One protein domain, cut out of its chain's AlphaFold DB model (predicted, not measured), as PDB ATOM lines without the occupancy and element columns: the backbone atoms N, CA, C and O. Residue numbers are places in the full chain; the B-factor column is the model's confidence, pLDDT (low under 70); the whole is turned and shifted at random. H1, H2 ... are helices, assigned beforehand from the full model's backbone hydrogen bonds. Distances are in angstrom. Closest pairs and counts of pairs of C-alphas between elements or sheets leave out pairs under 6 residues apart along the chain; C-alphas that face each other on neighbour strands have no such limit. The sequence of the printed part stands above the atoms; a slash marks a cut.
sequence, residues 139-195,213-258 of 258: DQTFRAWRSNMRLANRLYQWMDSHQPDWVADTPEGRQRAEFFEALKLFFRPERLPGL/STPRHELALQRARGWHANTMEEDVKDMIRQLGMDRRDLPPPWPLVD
ATOM      1  N   ASP A 139     164.461 207.553 162.354       89.94
ATOM      2  CA  ASP A 139     163.401 207.207 163.316       89.94
ATOM      3  C   ASP A 139     162.162 206.581 162.658       89.94
ATOM      4  O   ASP A 139     161.616 205.594 163.147       89.94
ATOM      5  N   GLN A 140     161.704 207.150 161.536       89.50
ATOM      6  CA  GLN A 140     160.553 206.625 160.793       89.50
ATOM      7  C   GLN A 140     160.860 205.249 160.198       89.50
ATOM      8  O   GLN A 140     160.032 204.343 160.256       89.50
ATOM      9  N   THR A 141     162.068 205.092 159.656       89.50
ATOM     10  CA  THR A 141     162.549 203.827 159.108       89.50
ATOM     11  C   THR A 141     162.593 202.778 160.214       89.50
ATOM     12  O   THR A 141     161.992 201.724 160.053       89.50
ATOM     13  N   PHE A 142     163.205 203.077 161.361       90.69
ATOM     14  CA  PHE A 142     163.248 202.182 162.518       90.69
ATOM     15  C   PHE A 142     161.853 201.748 162.978       90.69
ATOM     16  O   PHE A 142     161.609 200.552 163.115       90.69
ATOM     17  N   ARG A 143     160.914 202.692 163.138       90.38
ATOM     18  CA  ARG A 143     159.530 202.388 163.538       90.38
ATOM     19  C   ARG A 143     158.827 201.456 162.553       90.38
ATOM     20  O   ARG A 143     158.224 200.474 162.979       90.38
ATOM     21  N   ALA A 144     158.943 201.732 161.254       90.50
ATOM     22  CA  ALA A 144     158.375 200.875 160.216       90.50
ATOM     23  C   ALA A 144     158.987 199.463 160.254       90.50
ATOM     24  O   ALA A 144     158.253 198.477 160.295       90.50
ATOM     25  N   TRP A 145     160.321 199.355 160.335       89.81
ATOM     26  CA  TRP A 145     161.010 198.061 160.418       89.81
ATOM     27  C   TRP A 145     160.616 197.279 161.650       89.81
ATOM     28  O   TRP A 145     160.258 196.113 161.535       89.81
ATOM     29  N   ARG A 146     160.631 197.916 162.818       89.81
ATOM     30  CA  ARG A 146     160.245 197.266 164.063       89.81
ATOM     31  C   ARG A 146     158.805 196.762 163.996       89.81
ATOM     32  O   ARG A 146     158.564 195.612 164.333       89.81
ATOM     33  N   SER A 147     157.866 197.567 163.494       90.06
ATOM     34  CA  SER A 147     156.472 197.140 163.311       90.06
ATOM     35  C   SER A 147     156.355 195.918 162.389       90.06
ATOM     36  O   SER A 147     155.695 194.938 162.736       90.06
ATOM     37  N   ASN A 148     157.039 195.942 161.244       91.19
ATOM     38  CA  ASN A 148     157.017 194.845 160.276       91.19
ATOM     39  C   ASN A 148     157.643 193.564 160.839       91.19
ATOM     40  O   ASN A 148     157.076 192.481 160.701       91.19
ATOM     41  N   MET A 149     158.784 193.687 161.521       91.12
ATOM     42  CA  MET A 149     159.464 192.555 162.150       91.12
ATOM     43  C   MET A 149     158.642 191.971 163.296       91.12
ATOM     44  O   MET A 149     158.601 190.752 163.441       91.12
ATOM     45  N   ARG A 150     157.939 192.808 164.075       91.69
ATOM     46  CA  ARG A 150     157.000 192.334 165.100       91.69
ATOM     47  C   ARG A 150     155.894 191.511 164.458       91.69
ATOM     48  O   ARG A 150     155.665 190.395 164.898       91.69
ATOM     49  N   LEU A 151     155.253 191.999 163.394       94.06
ATOM     50  CA  LEU A 151     154.199 191.245 162.708       94.06
ATOM     51  C   LEU A 151     154.700 189.887 162.189       94.06
ATOM     52  O   LEU A 151     154.066 188.865 162.433       94.06
ATOM     53  N   ALA A 152     155.857 189.872 161.527       94.62
ATOM     54  CA  ALA A 152     156.461 188.649 161.010       94.62
ATOM     55  C   ALA A 152     156.847 187.661 162.125       94.62
ATOM     56  O   ALA A 152     156.650 186.458 161.976       94.62
ATOM     57  N   ASN A 153     157.349 188.156 163.258       94.50
ATOM     58  CA  ASN A 153     157.678 187.321 164.410       94.50
ATOM     59  C   ASN A 153     156.427 186.748 165.093       94.50
ATOM     60  O   ASN A 153     156.437 185.585 165.482       94.50
ATOM     61  N   ARG A 154     155.342 187.527 165.186       95.19
ATOM     62  CA  ARG A 154     154.050 187.039 165.694       95.19
ATOM     63  C   ARG A 154     153.483 185.934 164.799       95.19
ATOM     64  O   ARG A 154     153.042 184.911 165.310       95.19
ATOM     65  N   LEU A 155     153.552 186.108 163.474       96.50
ATOM     66  CA  LEU A 155     153.164 185.065 162.519       96.50
ATOM     67  C   LEU A 155     154.024 183.807 162.683       96.50
ATOM     68  O   LEU A 155     153.481 182.713 162.771       96.50
ATOM     69  N   TYR A 156     155.348 183.959 162.776       95.94
ATOM     70  CA  TYR A 156     156.263 182.844 163.021       95.94
ATOM     71  C   TYR A 156     155.875 182.040 164.271       95.94
ATOM     72  O   TYR A 156     155.754 180.822 164.191       95.94
ATOM     73  N   GLN A 157     155.624 182.706 165.400       94.81
ATOM     74  CA  GLN A 157     155.232 182.036 166.645       94.81
ATOM     75  C   GLN A 157     153.881 181.332 166.546       94.81
ATOM     76  O   GLN A 157     153.708 180.234 167.078       94.81
ATOM     77  N   TRP A 158     152.914 181.959 165.872       96.12
ATOM     78  CA  TRP A 158     151.629 181.321 165.625       96.12
ATOM     79  C   TRP A 158     151.821 180.039 164.809       96.12
ATOM     80  O   TRP A 158     151.345 178.981 165.207       96.12
ATOM     81  N   MET A 159     152.599 180.105 163.723       96.06
ATOM     82  CA  MET A 159     152.875 178.940 162.882       96.06
ATOM     83  C   MET A 159     153.620 177.840 163.650       96.06
ATOM     84  O   MET A 159     153.279 176.671 163.501       96.06
ATOM     85  N   ASP A 160     154.590 178.198 164.493       95.12
ATOM     86  CA  ASP A 160     155.340 177.245 165.325       95.12
ATOM     87  C   ASP A 160     154.419 176.509 166.315       95.12
ATOM     88  O   ASP A 160     154.514 175.296 166.478       95.12
ATOM     89  N   SER A 161     153.463 177.225 166.916       94.75
ATOM     90  CA  SER A 161     152.500 176.654 167.873       94.75
ATOM     91  C   SER A 161     151.346 175.873 167.232       94.75
ATOM     92  O   SER A 161     150.782 175.002 167.888       94.75
ATOM     93  N   HIS A 162     151.022 176.135 165.962       94.75
ATOM     94  CA  HIS A 162     149.888 175.535 165.238       94.75
ATOM     95  C   HIS A 162     150.342 174.662 164.063       94.75
ATOM     96  O   HIS A 162     149.635 174.519 163.068       94.75
ATOM     97  N   GLN A 163     151.544 174.085 164.142       92.81
ATOM     98  CA  GLN A 163     152.119 173.295 163.052       92.81
ATOM     99  C   GLN A 163     151.172 172.214 162.478       92.81
ATOM    100  O   GLN A 163     151.096 172.105 161.252       92.81
ATOM    101  N   PRO A 164     150.401 171.459 163.288       90.62
ATOM    102  CA  PRO A 164     149.445 170.480 162.761       90.62
ATOM    103  C   PRO A 164     148.340 171.074 161.874       90.62
ATOM    104  O   PRO A 164     147.841 170.379 160.993       90.62
ATOM    105  N   ASP A 165     147.979 172.345 162.067       86.06
ATOM    106  CA  ASP A 165     146.802 172.960 161.435       86.06
ATOM    107  C   ASP A 165     147.073 173.442 160.006       86.06
ATOM    108  O   ASP A 165     146.158 173.588 159.195       86.06
ATOM    109  N   TRP A 166     148.340 173.698 159.673       87.75
ATOM    110  CA  TRP A 166     148.727 174.238 158.368       87.75
ATOM    111  C   TRP A 166     149.686 173.340 157.581       87.75
ATOM    112  O   TRP A 166     149.871 173.571 156.380       87.75
ATOM    113  N   VAL A 167     150.265 172.308 158.205       84.81
ATOM    114  CA  VAL A 167     151.053 171.279 157.514       84.81
ATOM    115  C   VAL A 167     150.104 170.263 156.879       84.81
ATOM    116  O   VAL A 167     149.738 169.257 157.477       84.81
ATOM    117  N   ALA A 168     149.719 170.528 155.634       81.81
ATOM    118  CA  ALA A 168     148.991 169.581 154.794       81.81
ATOM    119  C   ALA A 168     149.910 169.017 153.698       81.81
ATOM    120  O   ALA A 168     150.792 169.726 153.206       81.81
ATOM    121  N   ASP A 169     149.682 167.775 153.250       85.38
ATOM    122  CA  ASP A 169     150.341 167.227 152.048       85.38
ATOM    123  C   ASP A 169     149.678 167.742 150.757       85.38
ATOM    124  O   ASP A 169     149.314 167.006 149.842       85.38
ATOM    125  N   THR A 170     149.472 169.055 150.702       91.75
ATOM    126  CA  THR A 170     148.986 169.769 149.523       91.75
ATOM    127  C   THR A 170     150.077 170.718 149.026       91.75
ATOM    128  O   THR A 170     151.007 171.046 149.773       91.75
ATOM    129  N   PRO A 171     150.018 171.179 147.763       89.38
ATOM    130  CA  PRO A 171     150.922 172.217 147.272       89.38
ATOM    131  C   PRO A 171     150.962 173.461 148.177       89.38
ATOM    132  O   PRO A 171     152.040 173.981 148.460       89.38
ATOM    133  N   GLU A 172     149.811 173.883 148.699       90.81
ATOM    134  CA  GLU A 172     149.671 175.028 149.602       90.81
ATOM    135  C   GLU A 172     150.316 174.739 150.959       90.81
ATOM    136  O   GLU A 172     151.056 175.569 151.487       90.81
ATOM    137  N   GLY A 173     150.096 173.539 151.507       91.12
ATOM    138  CA  GLY A 173     150.756 173.092 152.730       91.12
ATOM    139  C   GLY A 173     152.279 173.096 152.585       91.12
ATOM    140  O   GLY A 173     152.973 173.616 153.457       91.12
ATOM    141  N   ARG A 174     152.814 172.641 151.443       89.69
ATOM    142  CA  ARG A 174     154.257 172.709 151.142       89.69
ATOM    143  C   ARG A 174     154.778 174.144 151.080       89.69
ATOM    144  O   ARG A 174     155.823 174.419 151.667       89.69
ATOM    145  N   GLN A 175     154.050 175.059 150.437       90.94
ATOM    146  CA  GLN A 175     154.420 176.478 150.368       90.94
ATOM    147  C   GLN A 175     154.445 177.134 151.757       90.94
ATOM    148  O   GLN A 175     155.402 177.831 152.094       90.94
ATOM    149  N   ARG A 176     153.427 176.880 152.592       94.00
ATOM    150  CA  ARG A 176     153.376 177.352 153.989       94.00
ATOM    151  C   ARG A 176     154.551 176.813 154.793       94.00
ATOM    152  O   ARG A 176     155.172 177.541 155.560       94.00
ATOM    153  N   ALA A 177     154.897 175.552 154.566       91.94
ATOM    154  CA  ALA A 177     155.982 174.884 155.257       91.94
ATOM    155  C   ALA A 177     157.372 175.390 154.829       91.94
ATOM    156  O   ALA A 177     158.274 175.470 155.663       91.94
ATOM    157  N   GLU A 178     157.569 175.764 153.566       91.25
ATOM    158  CA  GLU A 178     158.770 176.479 153.112       91.25
ATOM    159  C   GLU A 178     158.852 177.884 153.728       91.25
ATOM    160  O   GLU A 178     159.894 178.271 154.255       91.25
ATOM    161  N   PHE A 179     157.743 178.627 153.717       93.88
ATOM    162  CA  PHE A 179     157.672 179.966 154.296       93.88
ATOM    163  C   PHE A 179     157.962 179.964 155.804       93.88
ATOM    164  O   PHE A 179     158.723 180.801 156.289       93.88
ATOM    165  N   PHE A 180     157.422 178.986 156.535       95.69
ATOM    166  CA  PHE A 180     157.721 178.773 157.947       95.69
ATOM    167  C   PHE A 180     159.211 178.527 158.190       95.69
ATOM    168  O   PHE A 180     159.799 179.172 159.054       95.69
ATOM    169  N   GLU A 181     159.845 177.643 157.414       93.94
ATOM    170  CA  GLU A 181     161.286 177.390 157.540       93.94
ATOM    171  C   GLU A 181     162.107 178.651 157.235       93.94
ATOM    172  O   GLU A 181     163.087 178.930 157.926       93.94
ATOM    173  N   ALA A 182     161.683 179.467 156.262       94.06
ATOM    174  CA  ALA A 182     162.327 180.744 155.971       94.06
ATOM    175  C   ALA A 182     162.200 181.722 157.152       94.06
ATOM    176  O   ALA A 182     163.202 182.300 157.566       94.06
ATOM    177  N   LEU A 183     161.008 181.864 157.748       95.00
ATOM    178  CA  LEU A 183     160.802 182.682 158.953       95.00
ATOM    179  C   LEU A 183     161.619 182.169 160.139       95.00
ATOM    180  O   LEU A 183     162.254 182.959 160.838       95.00
ATOM    181  N   LYS A 184     161.638 180.849 160.341       94.31
ATOM    182  CA  LYS A 184     162.409 180.191 161.392       94.31
ATOM    183  C   LYS A 184     163.878 180.549 161.266       94.31
ATOM    184  O   LYS A 184     164.446 181.038 162.233       94.31
ATOM    185  N   LEU A 185     164.464 180.375 160.078       92.12
ATOM    186  CA  LEU A 185     165.849 180.749 159.779       92.12
ATOM    187  C   LEU A 185     166.095 182.246 159.967       92.12
ATOM    188  O   LEU A 185     167.086 182.635 160.579       92.12
ATOM    189  N   PHE A 186     165.177 183.080 159.485       92.19
ATOM    190  CA  PHE A 186     165.274 184.532 159.565       92.19
ATOM    191  C   PHE A 186     165.311 185.038 161.016       92.19
ATOM    192  O   PHE A 186     166.092 185.932 161.339       92.19
ATOM    193  N   PHE A 187     164.522 184.445 161.915       91.81
ATOM    194  CA  PHE A 187     164.453 184.851 163.320       91.81
ATOM    195  C   PHE A 187     165.412 184.114 164.259       91.81
ATOM    196  O   PHE A 187     165.430 184.444 165.448       91.81
ATOM    197  N   ARG A 188     166.246 183.188 163.762       88.81
ATOM    198  CA  ARG A 188     167.215 182.481 164.613       88.81
ATOM    199  C   ARG A 188     168.132 183.441 165.391       88.81
ATOM    200  O   ARG A 188     168.405 184.562 164.930       88.81
ATOM    201  N   PRO A 189     168.597 183.026 166.584       85.12
ATOM    202  CA  PRO A 189     169.652 183.733 167.304       85.12
ATOM    203  C   PRO A 189     170.950 183.789 166.494       85.12
ATOM    204  O   PRO A 189     171.589 184.839 166.433       85.12
ATOM    205  N   GLU A 190     171.311 182.683 165.842       86.50
ATOM    206  CA  GLU A 190     172.500 182.591 165.006       86.50
ATOM    207  C   GLU A 190     172.337 183.404 163.722       86.50
ATOM    208  O   GLU A 190     171.254 183.497 163.133       86.50
ATOM    209  N   ARG A 191     173.446 183.987 163.259       84.88
ATOM    210  CA  ARG A 191     173.442 184.718 161.996       84.88
ATOM    211  C   ARG A 191     173.334 183.760 160.825       84.88
ATOM    212  O   ARG A 191     173.966 182.706 160.807       84.88
ATOM    213  N   LEU A 192     172.591 184.181 159.808       85.75
ATOM    214  CA  LEU A 192     172.633 183.520 158.516       85.75
ATOM    215  C   LEU A 192     174.049 183.654 157.922       85.75
ATOM    216  O   LEU A 192     174.733 184.653 158.179       85.75
ATOM    217  N   PRO A 193     174.491 182.686 157.106       82.94
ATOM    218  CA  PRO A 193     175.689 182.836 156.288       82.94
ATOM    219  C   PRO A 193     175.573 184.060 155.366       82.94
ATOM    220  O   PRO A 193     174.515 184.291 154.760       82.94
ATOM    221  N   GLY A 194     176.647 184.847 155.240       81.06
ATOM    222  CA  GLY A 194     176.683 186.007 154.350       81.06
ATOM    223  C   GLY A 194     176.458 185.597 152.897       81.06
ATOM    224  O   GLY A 194     176.736 184.459 152.527       81.06
ATOM    225  N   LEU A 195     175.924 186.492 152.058       78.50
ATOM    226  CA  LEU A 195     175.586 186.255 150.643       78.50
ATOM    227  C   LEU A 195     176.725 185.567 149.872       78.50
ATOM    228  O   LEU A 195     176.470 184.651 149.092       78.50
ATOM    229  N   SER A 213     171.114 168.472 154.346       59.41
ATOM    230  CA  SER A 213     170.359 169.707 154.187       59.41
ATOM    231  C   SER A 213     169.301 169.416 153.131       59.41
ATOM    232  O   SER A 213     169.611 169.258 151.951       59.41
ATOM    233  N   THR A 214     168.057 169.221 153.567       75.88
ATOM    234  CA  THR A 214     166.974 168.893 152.643       75.88
ATOM    235  C   THR A 214     166.873 170.014 151.600       75.88
ATOM    236  O   THR A 214     167.069 171.175 151.963       75.88
ATOM    237  N   PRO A 215     166.541 169.731 150.325       81.12
ATOM    238  CA  PRO A 215     166.360 170.773 149.303       81.12
ATOM    239  C   PRO A 215     165.445 171.918 149.771       81.12
ATOM    240  O   PRO A 215     165.640 173.084 149.445       81.12
ATOM    241  N   ARG A 216     164.481 171.586 150.635       80.00
ATOM    242  CA  ARG A 216     163.595 172.536 151.308       80.00
ATOM    243  C   ARG A 216     164.322 173.508 152.247       80.00
ATOM    244  O   ARG A 216     163.970 174.681 152.279       80.00
ATOM    245  N   HIS A 217     165.311 173.044 153.008       85.06
ATOM    246  CA  HIS A 217     166.119 173.903 153.873       85.06
ATOM    247  C   HIS A 217     166.941 174.908 153.060       85.06
ATOM    248  O   HIS A 217     167.030 176.075 153.434       85.06
ATOM    249  N   GLU A 218     167.504 174.477 151.930       84.69
ATOM    250  CA  GLU A 218     168.271 175.359 151.052       84.69
ATOM    251  C   GLU A 218     167.382 176.437 150.415       84.69
ATOM    252  O   GLU A 218     167.734 177.615 150.453       84.69
ATOM    253  N   LEU A 219     166.195 176.067 149.921       86.56
ATOM    254  CA  LEU A 219     165.210 177.026 149.407       86.56
ATOM    255  C   LEU A 219     164.765 178.025 150.482       86.56
ATOM    256  O   LEU A 219     164.753 179.232 150.241       86.56
ATOM    257  N   ALA A 220     164.476 177.549 151.696       88.31
ATOM    258  CA  ALA A 220     164.132 178.407 152.826       88.31
ATOM    259  C   ALA A 220     165.272 179.374 153.190       88.31
ATOM    260  O   ALA A 220     165.028 180.551 153.462       88.31
ATOM    261  N   LEU A 221     166.525 178.909 153.145       87.75
ATOM    262  CA  LEU A 221     167.709 179.732 153.381       87.75
ATOM    263  C   LEU A 221     167.894 180.790 152.288       87.75
ATOM    264  O   LEU A 221     168.171 181.951 152.598       87.75
ATOM    265  N   GLN A 222     167.732 180.410 151.019       86.00
ATOM    266  CA  GLN A 222     167.773 181.339 149.889       86.00
ATOM    267  C   GLN A 222     166.683 182.405 150.025       86.00
ATOM    268  O   GLN A 222     166.978 183.593 149.897       86.00
ATOM    269  N   ARG A 223     165.458 182.006 150.386       88.62
ATOM    270  CA  ARG A 223     164.338 182.921 150.626       88.62
ATOM    271  C   ARG A 223     164.610 183.883 151.782       88.62
ATOM    272  O   ARG A 223     164.496 185.092 151.602       88.62
ATOM    273  N   ALA A 224     165.047 183.376 152.934       87.44
ATOM    274  CA  ALA A 224     165.357 184.195 154.107       87.44
ATOM    275  C   ALA A 224     166.476 185.220 153.832       87.44
ATOM    276  O   ALA A 224     166.405 186.360 154.293       87.44
ATOM    277  N   ARG A 225     167.500 184.839 153.052       83.38
ATOM    278  CA  ARG A 225     168.605 185.731 152.650       83.38
ATOM    279  C   ARG A 225     168.187 186.730 151.576       83.38
ATOM    280  O   ARG A 225     168.660 187.864 151.594       83.38
ATOM    281  N   GLY A 226     167.339 186.300 150.644       80.44
ATOM    282  CA  GLY A 226     166.892 187.069 149.487       80.44
ATOM    283  C   GLY A 226     165.739 188.025 149.772       80.44
ATOM    284  O   GLY A 226     165.421 188.846 148.916       80.44
ATOM    285  N   TRP A 227     165.118 187.961 150.955       87.19
ATOM    286  CA  TRP A 227     164.004 188.844 151.264       87.19
ATOM    287  C   TRP A 227     164.399 190.315 151.161       87.19
ATOM    288  O   TRP A 227     165.271 190.841 151.869       87.19
ATOM    289  N   HIS A 228     163.674 191.009 150.291       84.88
ATOM    290  CA  HIS A 228     163.616 192.445 150.330       84.88
ATOM    291  C   HIS A 228     162.637 192.883 151.410       84.88
ATOM    292  O   HIS A 228     161.669 192.222 151.771       84.88
ATOM    293  N   ALA A 229     162.931 194.060 151.926       75.06
ATOM    294  CA  ALA A 229     162.144 194.779 152.902       75.06
ATOM    295  C   ALA A 229     160.627 194.785 152.628       75.06
ATOM    296  O   ALA A 229     159.844 194.430 153.503       75.06
ATOM    297  N   ASN A 230     160.237 195.195 151.420       78.25
ATOM    298  CA  ASN A 230     158.829 195.351 151.056       78.25
ATOM    299  C   ASN A 230     158.179 193.992 150.771       78.25
ATOM    300  O   ASN A 230     157.069 193.738 151.223       78.25
ATOM    301  N   THR A 231     158.914 193.091 150.112       88.12
ATOM    302  CA  THR A 231     158.407 191.763 149.750       88.12
ATOM    303  C   THR A 231     158.169 190.898 150.980       88.12
ATOM    304  O   THR A 231     157.206 190.154 151.021       88.12
ATOM    305  N   MET A 232     159.006 191.007 152.018       91.50
ATOM    306  CA  MET A 232     158.786 190.271 153.265       91.50
ATOM    307  C   MET A 232     157.489 190.713 153.954       91.50
ATOM    308  O   MET A 232     156.748 189.882 154.468       91.50
ATOM    309  N   GLU A 233     157.212 192.017 153.987       92.38
ATOM    310  CA  GLU A 233     155.977 192.536 154.580       92.38
ATOM    311  C   GLU A 233     154.740 192.055 153.808       92.38
ATOM    312  O   GLU A 233     153.746 191.665 154.421       92.38
ATOM    313  N   GLU A 234     154.804 192.076 152.477       94.31
ATOM    314  CA  GLU A 234     153.751 191.565 151.597       94.31
ATOM    315  C   GLU A 234     153.559 190.059 151.780       94.31
ATOM    316  O   GLU A 234     152.452 189.647 152.111       94.31
ATOM    317  N   ASP A 235     154.630 189.263 151.722       94.56
ATOM    318  CA  ASP A 235     154.593 187.814 151.944       94.56
ATOM    319  C   ASP A 235     153.952 187.457 153.299       94.56
ATOM    320  O   ASP A 235     153.132 186.545 153.389       94.56
ATOM    321  N   VAL A 236     154.300 188.182 154.370       96.06
ATOM    322  CA  VAL A 236     153.734 187.975 155.715       96.06
ATOM    323  C   VAL A 236     152.242 188.296 155.737       96.06
ATOM    324  O   VAL A 236     151.456 187.538 156.306       96.06
ATOM    325  N   LYS A 237     151.823 189.407 155.119       96.06
ATOM    326  CA  LYS A 237     150.400 189.773 155.033       96.06
ATOM    327  C   LYS A 237     149.620 188.770 154.193       96.06
ATOM    328  O   LYS A 237     148.515 188.402 154.579       96.06
ATOM    329  N   ASP A 238     150.184 188.336 153.078       96.75
ATOM    330  CA  ASP A 238     149.583 187.357 152.182       96.75
ATOM    331  C   ASP A 238     149.432 186.012 152.889       96.75
ATOM    332  O   ASP A 238     148.356 185.422 152.836       96.75
ATOM    333  N   MET A 239     150.446 185.575 153.641       97.00
ATOM    334  CA  MET A 239     150.379 184.359 154.448       97.00
ATOM    335  C   MET A 239     149.288 184.439 155.524       97.00
ATOM    336  O   MET A 239     148.508 183.503 155.670       97.00
ATOM    337  N   ILE A 240     149.162 185.570 156.231       96.94
ATOM    338  CA  ILE A 240     148.074 185.790 157.203       96.94
ATOM    339  C   ILE A 240     146.701 185.648 156.526       96.94
ATOM    340  O   ILE A 240     145.830 184.957 157.051       96.94
ATOM    341  N   ARG A 241     146.522 186.236 155.331       96.75
ATOM    342  CA  ARG A 241     145.271 186.104 154.562       96.75
ATOM    343  C   ARG A 241     145.018 184.666 154.111       96.75
ATOM    344  O   ARG A 241     143.892 184.196 154.216       96.75
ATOM    345  N   GLN A 242     146.044 183.956 153.639       94.94
ATOM    346  CA  GLN A 242     145.936 182.555 153.205       94.94
ATOM    347  C   GLN A 242     145.591 181.591 154.344       94.94
ATOM    348  O   GLN A 242     145.023 180.529 154.092       94.94
ATOM    349  N   LEU A 243     145.960 181.938 155.576       94.62
ATOM    350  CA  LEU A 243     145.605 181.201 156.786       94.62
ATOM    351  C   LEU A 243     144.222 181.598 157.330       94.62
ATOM    352  O   LEU A 243     143.760 180.991 158.287       94.62
ATOM    353  N   GLY A 244     143.554 182.590 156.727       95.44
ATOM    354  CA  GLY A 244     142.235 183.053 157.159       95.44
ATOM    355  C   GLY A 244     142.238 183.730 158.532       95.44
ATOM    356  O   GLY A 244     141.227 183.680 159.224       95.44
ATOM    357  N   MET A 245     143.361 184.331 158.936       95.25
ATOM    358  CA  MET A 245     143.535 184.928 160.266       95.25
ATOM    359  C   MET A 245     143.411 186.453 160.239       95.25
ATOM    360  O   MET A 245     143.818 187.103 159.270       95.25
ATOM    361  N   ASP A 246     142.958 187.045 161.344       95.25
ATOM    362  CA  ASP A 246     143.166 188.463 161.629       95.25
ATOM    363  C   ASP A 246     144.546 188.667 162.291       95.25
ATOM    364  O   ASP A 246     145.082 187.816 163.002       95.25
ATOM    365  N   ARG A 247     145.153 189.845 162.108       92.94
ATOM    366  CA  ARG A 247     146.387 190.232 162.817       92.94
ATOM    367  C   ARG A 247     146.205 190.275 164.336       92.94
ATOM    368  O   ARG A 247     147.198 190.240 165.070       92.94
ATOM    369  N   ARG A 248     144.967 190.432 164.808       93.31
ATOM    370  CA  ARG A 248     144.605 190.418 166.228       93.31
ATOM    371  C   ARG A 248     144.713 189.022 166.840       93.31
ATOM    372  O   ARG A 248     145.048 188.937 168.013       93.31
ATOM    373  N   ASP A 249     144.555 187.975 166.033       92.31
ATOM    374  CA  ASP A 249     144.607 186.577 166.484       92.31
ATOM    375  C   ASP A 249     146.043 186.088 166.730       92.31
ATOM    376  O   ASP A 249     146.272 185.057 167.362       92.31
ATOM    377  N   LEU A 250     147.039 186.829 166.237       94.25
ATOM    378  CA  LEU A 250     148.440 186.467 166.408       94.25
ATOM    379  C   LEU A 250     148.901 186.670 167.869       94.25
ATOM    380  O   LEU A 250     148.536 187.673 168.491       94.25
ATOM    381  N   PRO A 251     149.787 185.813 168.408       93.06
ATOM    382  CA  PRO A 251     150.323 185.964 169.763       93.06
ATOM    383  C   PRO A 251     151.119 187.270 169.909       93.06
ATOM    384  O   PRO A 251     151.510 187.860 168.896       93.06
ATOM    385  N   PRO A 252     151.382 187.766 171.129       87.75
ATOM    386  CA  PRO A 252     152.290 188.896 171.325       87.75
ATOM    387  C   PRO A 252     153.708 188.569 170.804       87.75
ATOM    388  O   PRO A 252     154.127 187.415 170.844       87.75
ATOM    389  N   PRO A 253     154.471 189.557 170.294       82.38
ATOM    390  CA  PRO A 253     155.810 189.315 169.753       82.38
ATOM    391  C   PRO A 253     156.797 188.907 170.856       82.38
ATOM    392  O   PRO A 253     156.645 189.276 172.017       82.38
ATOM    393  N   TRP A 254     157.844 188.165 170.487       78.06
ATOM    394  CA  TRP A 254     158.906 187.794 171.420       78.06
ATOM    395  C   TRP A 254     159.779 189.013 171.732       78.06
ATOM    396  O   TRP A 254     159.997 189.849 170.847       78.06
ATOM    397  N   PRO A 255     160.407 189.051 172.924       69.31
ATOM    398  CA  PRO A 255     161.331 190.120 173.309       69.31
ATOM    399  C   PRO A 255     162.514 190.298 172.350       69.31
ATOM    400  O   PRO A 255     163.142 191.344 172.320       69.31
ATOM    401  N   LEU A 256     162.831 189.285 171.534       60.12
ATOM    402  CA  LEU A 256     163.892 189.349 170.524       60.12
ATOM    403  C   LEU A 256     163.685 190.461 169.479       60.12
ATOM    404  O   LEU A 256     164.656 190.876 168.849       60.12
ATOM    405  N   VAL A 257     162.445 190.925 169.285       57.47
ATOM    406  CA  VAL A 257     162.098 192.020 168.362       57.47
ATOM    407  C   VAL A 257     161.675 193.290 169.106       57.47
ATOM    408  O   VAL A 257     161.503 194.336 168.478       57.47
ATOM    409  N   ASP A 258     161.525 193.214 170.431       50.72
ATOM    410  CA  ASP A 258     161.193 194.373 171.251       50.72
ATOM    411  C   ASP A 258     162.433 195.102 171.733       50.72
ATOM    412  O   ASP A 258     163.256 194.565 172.502       50.72
TER     413      ASP A 258
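AT A GLANCE: This is residues 139 to 195 and 213 to 258 of the 258 residues of an uncharacterized protein of Polyporus arcularius HHB13444 (UniProt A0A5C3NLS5). One long helix, H1, has two helices packed on it: H3 crosses its later part, H5 packs on its residues 148 to 155, and H4 crosses H3 on the side away from H1. The short H2 makes the turn from H1 into H3, the tail of residues 243 to 258 wraps round H1 from the end of H5, and residues 139 to 144 of H1 stick out free. The 103 printed residues hold five named helices, H1 to H5 in chain order, and no named strand; the class is all helix. The whole is compact, with a radius of gyration of the C-alphas of 13.5 A, and spans 43 by 35 by 22 A.

IN THESE COORDINATES: Find C-alpha 139 at (163.401, 207.207, 163.316); from there H1 runs through residues 139 to 161, 32.8 A long, to C-alpha 161 at (152.500, 176.654, 167.873). H2, residues 163 to 166, measures 5.9 A. H3 takes residues 171 to 187 over 24.5 A. After the cut, look for H4 at residues 215 to 226, 16.3 A long. H5, residues 229 to 242, covers 20.3 A and ends at C-alpha 242 at (145.936, 182.555, 153.205).

HOW THE PARTS SIT: Begin at H1, whose residues 152 to 160 alone touch H3, through residues 180 to 187 of H3 alone. The closest C-alphas there, those of Tyr 156 and Leu 183, are 6.1 A apart, at a steep tilt of 55 degrees, opposite ways. Residues 148 to 155 of H1 alone touch H5, closest at the C-alphas of Ala 152 and Val 236, 6.0 A; the tilt of 37 degrees is only just steep, the same way. H3 is the hub, touching H1, H2 and H4. Look at Ala 182 and Ala 220, whose C-alphas, 4.3 A apart, are the closest of H3 and H4, at a steep tilt of 56 degrees, the same way. The packing of these helices is mostly crossed: of the three touching pairs H1 and H3, H1 and H5, and H3 and H4, 0 are at a shallow tilt. H2 and H3 only just touch, with 3 pairs of C-alphas within 8 A, the closest those of Trp 166 and Gly 173 at 6.1 A. H1 and H4 are apart, and so are H4 and H5. Every O i to N i+4 pair is within hydrogen-bond range in H1, H3 and H4, and 9 of 10 in H5; H2 is too short for such a pair.

THE WHOLE: The C-alphas farthest apart, those of Asp 139 and Asp 169, are 43.5 A apart. Residues 196 to 212 are not printed, and C-alphas 195 and 213 are 17.7 A apart across this cut, in the link from H3 to H4. The links H1 to H2, H2 to H3 and H4 to H5 are tight. In this model, pLDDT is under 70 at residue 213 and residues 255 to 258, the last of them the chain's last residue.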